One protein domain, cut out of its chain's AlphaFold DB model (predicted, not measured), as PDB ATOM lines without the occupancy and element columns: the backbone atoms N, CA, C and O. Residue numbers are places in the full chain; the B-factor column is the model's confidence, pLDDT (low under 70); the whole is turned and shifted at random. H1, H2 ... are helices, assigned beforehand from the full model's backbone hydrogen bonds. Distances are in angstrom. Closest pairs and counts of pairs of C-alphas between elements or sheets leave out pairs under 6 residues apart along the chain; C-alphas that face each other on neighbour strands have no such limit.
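AT A GLANCE: This is residues 10 to 40 and 61 to 90 of the 101 residues of an uncharacterized protein of bacterium A37T11 (UniProt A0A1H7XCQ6). What shape? H3 is one long helix. H2 loosely crosses it, and short H1 makes a corner before H2. How large? The loose, all-helix printed part of 61 residues has a radius of gyration of the C-alphas of 13.8 A and spans 45 by 20 by 19 A.

IN THESE COORDINATES: Which is longest? H3, residues 62 to 90, runs 42.5 A to C-alpha 90 at (139.717, 101.782, 130.894). And the others? H1, residues 10 to 16, begins at C-alpha 10, (131.480, 98.828, 134.557). H2, residues 18 to 34, spans 25.2 A.

HOW THE PARTS SIT: Do H2 and H3 touch? They are close but not clearly touching, at a steep tilt of 52 degrees; the closest C-alphas, of Thr 26 and Leu 76, are 7.3 A apart. And H1? It is near H3, with a tight link to H2. Each O i to N i+4 pair is within hydrogen-bond range in H1 and H3, 11 of 13 in H2.

THE WHOLE: What is cut? Residues 41 to 60 are not printed; C-alphas 40 and 61 are 19.4 A apart. Where is confidence low? The pLDDT is under 70 at residues 39 to 40 and 61 to 69.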
ATOM      1  N   ASN A  10     130.977  97.482 134.314       77.19
ATOM      2  CA  ASN A  10     131.480  98.828 134.557       77.19
ATOM      3  C   ASN A  10     130.346  99.869 134.566       77.19
ATOM      4  O   ASN A  10     130.256 100.695 135.475       77.19
ATOM      5  N   ARG A  11     129.381  99.761 133.641       80.50
ATOM      6  CA  ARG A  11     128.166 100.596 133.619       80.50
ATOM      7  C   ARG A  11     127.329 100.409 134.882       80.50
ATOM      8  O   ARG A  11     126.785 101.381 135.409       80.50
ATOM      9  N   PHE A  12     127.227  99.183 135.384       82.25
ATOM     10  CA  PHE A  12     126.535  98.891 136.636       82.25
ATOM     11  C   PHE A  12     127.233  99.556 137.833       82.25
ATOM     12  O   PHE A  12     126.580 100.271 138.598       82.25
ATOM     13  N   ARG A  13     128.562  99.427 137.939       78.38
ATOM     14  CA  ARG A  13     129.371 100.085 138.981       78.38
ATOM     15  C   ARG A  13     129.273 101.613 138.919       78.38
ATOM     16  O   ARG A  13     129.054 102.246 139.946       78.38
ATOM     17  N   GLY A  14     129.390 102.191 137.723       74.56
ATOM     18  CA  GLY A  14     129.449 103.639 137.516       74.56
ATOM     19  C   GLY A  14     128.100 104.359 137.553       74.56
ATOM     20  O   GLY A  14     128.047 105.494 138.014       74.56
ATOM     21  N   LYS A  15     127.006 103.726 137.096       77.94
ATOM     22  CA  LYS A  15     125.672 104.362 137.049       77.94
ATOM     23  C   LYS A  15     124.717 103.875 138.132       77.94
ATOM     24  O   LYS A  15     123.996 104.677 138.710       77.94
ATOM     25  N   ARG A  16     124.660 102.565 138.392       79.06
ATOM     26  CA  ARG A  16     123.661 101.985 139.313       79.06
ATOM     27  C   ARG A  16     124.139 101.972 140.760       79.06
ATOM     28  O   ARG A  16     123.325 102.170 141.654       79.06
ATOM     29  N   LEU A  17     125.436 101.772 140.986       80.94
ATOM     30  CA  LEU A  17     126.022 101.694 142.328       80.94
ATOM     31  C   LEU A  17     126.725 102.982 142.778       80.94
ATOM     32  O   LEU A  17     127.304 103.008 143.858       80.94
ATOM     33  N   GLN A  18     126.664 104.064 141.998       74.69
ATOM     34  CA  GLN A  18     127.461 105.273 142.237       74.69
ATOM     35  C   GLN A  18     127.312 105.844 143.661       74.69
ATOM     36  O   GLN A  18     128.299 106.258 144.263       74.69
ATOM     37  N   GLY A  19     126.094 105.827 144.217       79.00
ATOM     38  CA  GLY A  19     125.813 106.368 145.551       79.00
ATOM     39  C   GLY A  19     126.167 105.442 146.721       79.00
ATOM     40  O   GLY A  19     126.427 105.924 147.818       79.00
ATOM     41  N   CYS A  20     126.191 104.123 146.513       82.94
ATOM     42  CA  CYS A  20     126.431 103.145 147.583       82.94
ATOM     43  C   CYS A  20     127.846 102.557 147.560       82.94
ATOM     44  O   CYS A  20     128.353 102.135 148.599       82.94
ATOM     45  N   LEU A  21     128.512 102.574 146.406       81.94
ATOM     46  CA  LEU A  21     129.826 101.965 146.237       81.94
ATOM     47  C   LEU A  21     130.907 102.697 147.036       81.94
ATOM     48  O   LEU A  21     131.744 102.044 147.649       81.94
ATOM     49  N   GLN A  22     130.870 104.032 147.080       79.81
ATOM     50  CA  GLN A  22     131.848 104.829 147.829       79.81
ATOM     51  C   GLN A  22     131.771 104.586 149.356       79.81
ATOM     52  O   GLN A  22     132.819 104.336 149.962       79.81
ATOM     53  N   PRO A  23     130.585 104.596 150.002       84.50
ATOM     54  CA  PRO A  23     130.456 104.205 151.407       84.50
ATOM     55  C   PRO A  23     130.937 102.780 151.699       84.50
ATOM     56  O   PRO A  23     131.652 102.571 152.675       84.50
ATOM     57  N   ILE A  24     130.585 101.811 150.846       85.94
ATOM     58  CA  ILE A  24     130.994 100.408 151.018       85.94
ATOM     59  C   ILE A  24     132.513 100.282 150.893       85.94
ATOM     60  O   ILE A  24     133.154  99.683 151.750       85.94
ATOM     61  N   PHE A  25     133.106 100.903 149.872       81.94
ATOM     62  CA  PHE A  25     134.555 100.940 149.689       81.94
ATOM     63  C   PHE A  25     135.263 101.525 150.916       81.94
ATOM     64  O   PHE A  25     136.221 100.945 151.419       81.94
ATOM     65  N   THR A  26     134.736 102.629 151.449       82.94
ATOM     66  CA  THR A  26     135.254 103.267 152.665       82.94
ATOM     67  C   THR A  26     135.232 102.316 153.859       82.94
ATOM     68  O   THR A  26     136.228 102.201 154.566       82.94
ATOM     69  N   GLN A  27     134.119 101.612 154.076       85.06
ATOM     70  CA  GLN A  27     133.992 100.655 155.178       85.06
ATOM     71  C   GLN A  27     134.953  99.477 155.031       85.06
ATOM     72  O   GLN A  27     135.583  99.090 156.008       85.06
ATOM     73  N   VAL A  28     135.114  98.943 153.818       85.38
ATOM     74  CA  VAL A  28     136.047  97.839 153.554       85.38
ATOM     75  C   VAL A  28     137.489  98.262 153.836       85.38
ATOM     76  O   VAL A  28     138.217  97.533 154.504       85.38
ATOM     77  N   VAL A  29     137.901  99.449 153.382       81.19
ATOM     78  CA  VAL A  29     139.255  99.969 153.640       81.19
ATOM     79  C   VAL A  29     139.486 100.202 155.134       81.19
ATOM     80  O   VAL A  29     140.554  99.865 155.643       81.19
ATOM     81  N   LEU A  30     138.492 100.736 155.849       81.81
ATOM     82  CA  LEU A  30     138.577 100.921 157.300       81.81
ATOM     83  C   LEU A  30     138.695  99.583 158.035       81.81
ATOM     84  O   LEU A  30     139.586  99.446 158.865       81.81
ATOM     85  N   LEU A  31     137.879  98.589 157.679       84.88
ATOM     86  CA  LEU A  31     137.921  97.252 158.278       84.88
ATOM     87  C   LEU A  31     139.295  96.593 158.082       84.88
ATOM     88  O   LEU A  31     139.900  96.106 159.031       84.88
ATOM     89  N   LEU A  32     139.836  96.639 156.860       79.81
ATOM     90  CA  LEU A  32     141.175  96.112 156.567       79.81
ATOM     91  C   LEU A  32     142.278  96.851 157.337       79.81
ATOM     92  O   LEU A  32     143.301  96.254 157.678       79.81
ATOM     93  N   SER A  33     142.076  98.141 157.610       77.38
ATOM     94  CA  SER A  33     143.000  98.925 158.420       77.38
ATOM     95  C   SER A  33     142.921  98.591 159.906       77.38
ATOM     96  O   SER A  33     143.957  98.583 160.567       77.38
ATOM     97  N   GLU A  34     141.723  98.334 160.432       78.00
ATOM     98  CA  GLU A  34     141.504  97.942 161.829       78.00
ATOM     99  C   GLU A  34     142.090  96.557 162.122       78.00
ATOM    100  O   GLU A  34     142.740  96.377 163.149       78.00
ATOM    101  N   GLU A  35     141.971  95.624 161.176       83.38
ATOM    102  CA  GLU A  35     142.590  94.291 161.244       83.38
ATOM    103  C   GLU A  35     144.123  94.319 161.054       83.38
ATOM    104  O   GLU A  35     144.785  93.283 161.086       83.38
ATOM    105  N   GLY A  36     144.719  95.496 160.823       77.31
ATOM    106  CA  GLY A  36     146.165  95.657 160.640       77.31
ATOM    107  C   GLY A  36     146.711  95.070 159.333       77.31
ATOM    108  O   GLY A  36     147.927  95.011 159.148       77.31
ATOM    109  N   LEU A  37     145.832  94.662 158.412       74.69
ATOM    110  CA  LEU A  37     146.194  94.137 157.092       74.69
ATOM    111  C   LEU A  37     146.606  95.251 156.120       74.69
ATOM    112  O   LEU A  37     147.259  94.985 155.110       74.69
ATOM    113  N   LEU A  38     146.227  96.496 156.421       71.50
ATOM    114  CA  LEU A  38     146.545  97.667 155.618       71.50
ATOM    115  C   LEU A  38     146.860  98.876 156.512       71.50
ATOM    116  O   LEU A  38     146.153  99.157 157.474       71.50
ATOM    117  N   SER A  39     147.907  99.631 156.185       68.94
ATOM    118  CA  SER A  39     148.194 100.915 156.836       68.94
ATOM    119  C   SER A  39     147.699 102.048 155.945       68.94
ATOM    120  O   SER A  39     148.278 102.317 154.897       68.94
ATOM    121  N   VAL A  40     146.635 102.744 156.356       65.25
ATOM    122  CA  VAL A  40     146.136 103.923 155.616       65.25
ATOM    123  C   VAL A  40     147.078 105.125 155.771       65.25
ATOM    124  O   VAL A  40     147.103 106.014 154.923       65.25
ATOM    125  N   TRP A  61     147.897 112.478 171.972       53.50
ATOM    126  CA  TRP A  61     147.074 113.635 172.336       53.50
ATOM    127  C   TRP A  61     145.774 113.644 171.513       53.50
ATOM    128  O   TRP A  61     145.809 113.398 170.306       53.50
ATOM    129  N   GLY A  62     144.628 113.977 172.118       55.53
ATOM    130  CA  GLY A  62     143.317 113.956 171.441       55.53
ATOM    131  C   GLY A  62     143.255 114.782 170.143       55.53
ATOM    132  O   GLY A  62     142.616 114.368 169.174       55.53
ATOM    133  N   ASN A  63     144.005 115.888 170.067       55.16
ATOM    134  CA  ASN A  63     144.145 116.680 168.837       55.16
ATOM    135  C   ASN A  63     144.890 115.929 167.722       55.16
ATOM    136  O   ASN A  63     144.524 116.048 166.555       55.16
ATOM    137  N   SER A  64     145.883 115.105 168.069       57.53
ATOM    138  CA  SER A  64     146.604 114.264 167.108       57.53
ATOM    139  C   SER A  64     145.683 113.196 166.513       57.53
ATOM    140  O   SER A  64     145.701 112.981 165.305       57.53
ATOM    141  N   ILE A  65     144.790 112.604 167.318       59.31
ATOM    142  CA  ILE A  65     143.769 111.659 166.831       59.31
ATOM    143  C   ILE A  65     142.805 112.353 165.858       59.31
ATOM    144  O   ILE A  65     142.492 111.797 164.805       59.31
ATOM    145  N   LYS A  66     142.350 113.571 166.181       62.31
ATOM    146  CA  LYS A  66     141.445 114.342 165.316       62.31
ATOM    147  C   LYS A  66     142.095 114.691 163.973       62.31
ATOM    148  O   LYS A  66     141.512 114.392 162.933       62.31
ATOM    149  N   HIS A  67     143.314 115.233 163.988       67.44
ATOM    150  CA  HIS A  67     144.053 115.551 162.761       67.44
ATOM    151  C   HIS A  67     144.391 114.302 161.945       67.44
ATOM    152  O   HIS A  67     144.292 114.320 160.722       67.44
ATOM    153  N   ASN A  68     144.721 113.186 162.600       68.38
ATOM    154  CA  ASN A  68     144.995 111.935 161.899       68.38
ATOM    155  C   ASN A  68     143.727 111.364 161.235       68.38
ATOM    156  O   ASN A  68     143.797 110.877 160.113       68.38
ATOM    157  N   LYS A  69     142.551 111.488 161.871       69.81
ATOM    158  CA  LYS A  69     141.263 111.124 161.250       69.81
ATOM    159  C   LYS A  69     140.934 111.994 160.036       69.81
ATOM    160  O   LYS A  69     140.454 111.472 159.034       69.81
ATOM    161  N   GLU A  70     141.173 113.302 160.112       75.06
ATOM    162  CA  GLU A  70     140.989 114.209 158.969       75.06
ATOM    163  C   GLU A  70     141.949 113.873 157.821       75.06
ATOM    164  O   GLU A  70     141.513 113.791 156.673       75.06
ATOM    165  N   LYS A  71     143.213 113.571 158.133       76.38
ATOM    166  CA  LYS A  71     144.210 113.136 157.147       76.38
ATOM    167  C   LYS A  71     143.811 111.828 156.456       76.38
ATOM    168  O   LYS A  71     143.845 111.754 155.234       76.38
ATOM    169  N   ILE A  72     143.347 110.832 157.216       74.75
ATOM    170  CA  ILE A  72     142.853 109.554 156.672       74.75
ATOM    171  C   ILE A  72     141.658 109.775 155.734       74.75
ATOM    172  O   ILE A  72     141.584 109.159 154.672       74.75
ATOM    173  N   LYS A  73     140.735 110.684 156.080       77.88
ATOM    174  CA  LYS A  73     139.619 111.043 155.188       77.88
ATOM    175  C   LYS A  73     140.105 111.652 153.872       77.88
ATOM    176  O   LYS A  73     139.559 111.316 152.825       77.88
ATOM    177  N   GLN A  74     141.104 112.533 153.916       81.81
ATOM    178  CA  GLN A  74     141.691 113.121 152.707       81.81
ATOM    179  C   GLN A  74     142.357 112.051 151.834       81.81
ATOM    180  O   GLN A  74     142.024 111.949 150.659       81.81
ATOM    181  N   GLN A  75     143.186 111.188 152.427       77.75
ATOM    182  CA  GLN A  75     143.844 110.083 151.719       77.75
ATOM    183  C   GLN A  75     142.837 109.131 151.061       77.75
ATOM    184  O   GLN A  75     143.034 108.686 149.933       77.75
ATOM    185  N   LEU A  76     141.722 108.841 151.736       79.06
ATOM    186  CA  LEU A  76     140.676 107.992 151.177       79.06
ATOM    187  C   LEU A  76     139.968 108.645 149.982       79.06
ATOM    188  O   LEU A  76     139.670 107.968 148.998       79.06
ATOM    189  N   ASN A  77     139.723 109.956 150.050       80.56
ATOM    190  CA  ASN A  77     139.168 110.703 148.924       80.56
ATOM    191  C   ASN A  77     140.136 110.724 147.734       80.56
ATOM    192  O   ASN A  77     139.712 110.506 146.604       80.56
ATOM    193  N   GLU A  78     141.432 110.924 147.975       83.56
ATOM    194  CA  GLU A  78     142.460 110.877 146.927       83.56
ATOM    195  C   GLU A  78     142.540 109.495 146.268       83.56
ATOM    196  O   GLU A  78     142.572 109.391 145.040       83.56
ATOM    197  N   LEU A  79     142.498 108.425 147.069       80.06
ATOM    198  CA  LEU A  79     142.474 107.049 146.573       80.06
ATOM    199  C   LEU A  79     141.224 106.769 145.730       80.06
ATOM    200  O   LEU A  79     141.301 106.107 144.694       80.06
ATOM    201  N   TRP A  80     140.074 107.298 146.149       78.75
ATOM    202  CA  TRP A  80     138.823 107.181 145.407       78.75
ATOM    203  C   TRP A  80     138.884 107.896 144.051       78.75
ATOM    204  O   TRP A  80     138.490 107.322 143.034       78.75
ATOM    205  N   GLU A  81     139.425 109.114 144.004       83.62
ATOM    206  CA  GLU A  81     139.608 109.852 142.748       83.62
ATOM    207  C   GLU A  81     140.644 109.187 141.829       83.62
ATOM    208  O   GLU A  81     140.450 109.122 140.612       83.62
ATOM    209  N   TYR A  82     141.710 108.605 142.388       81.56
ATOM    210  CA  TYR A  82     142.633 107.768 141.623       81.56
ATOM    211  C   TYR A  82     141.918 106.561 141.001       81.56
ATOM    212  O   TYR A  82     142.026 106.356 139.792       81.56
ATOM    213  N   ALA A  83     141.130 105.818 141.784       78.44
ATOM    214  CA  ALA A  83     140.378 104.666 141.291       78.44
ATOM    215  C   ALA A  83     139.378 105.048 140.184       78.44
ATOM    216  O   ALA A  83     139.273 104.341 139.181       78.44
ATOM    217  N   LYS A  84     138.687 106.191 140.318       79.69
ATOM    218  CA  LYS A  84     137.819 106.731 139.258       79.69
ATOM    219  C   LYS A  84     138.585 107.039 137.978       79.69
ATOM    220  O   LYS A  84     138.109 106.708 136.898       79.69
ATOM    221  N   ARG A  85     139.751 107.678 138.088       81.75
ATOM    222  CA  ARG A  85     140.591 108.031 136.935       81.75
ATOM    223  C   ARG A  85     141.090 106.791 136.195       81.75
ATOM    224  O   ARG A  85     141.034 106.775 134.970       81.75
ATOM    225  N   VAL A  86     141.525 105.759 136.921       80.25
ATOM    226  CA  VAL A  86     141.911 104.469 136.324       80.25
ATOM    227  C   VAL A  86     140.714 103.850 135.599       80.25
ATOM    228  O   VAL A  86     140.807 103.574 134.406       80.25
ATOM    229  N   ALA A  87     139.553 103.773 136.255       75.38
ATOM    230  CA  ALA A  87     138.335 103.252 135.632       75.38
ATOM    231  C   ALA A  87     137.907 104.051 134.384       75.38
ATOM    232  O   ALA A  87     137.429 103.472 133.414       75.38
ATOM    233  N   ALA A  88     138.087 105.375 134.381       77.38
ATOM    234  CA  ALA A  88     137.794 106.219 133.225       77.38
ATOM    235  C   ALA A  88     138.765 105.969 132.060       77.38
ATOM    236  O   ALA A  88     138.335 105.951 130.910       77.38
ATOM    237  N   SER A  89     140.053 105.739 132.342       76.94
ATOM    238  CA  SER A  89     141.032 105.386 131.305       76.94
ATOM    239  C   SER A  89     140.734 104.036 130.643       76.94
ATOM    240  O   SER A  89     140.938 103.895 129.441       76.94
ATOM    241  N   GLU A  90     140.163 103.090 131.394       71.31
ATOM    242  CA  GLU A  90     139.717 101.782 130.894       71.31
ATOM    243  C   GLU A  90     138.428 101.861 130.048       71.31
ATOM    244  O   GLU A  90     138.128 100.932 129.307       71.31
TER     245      GLU A  90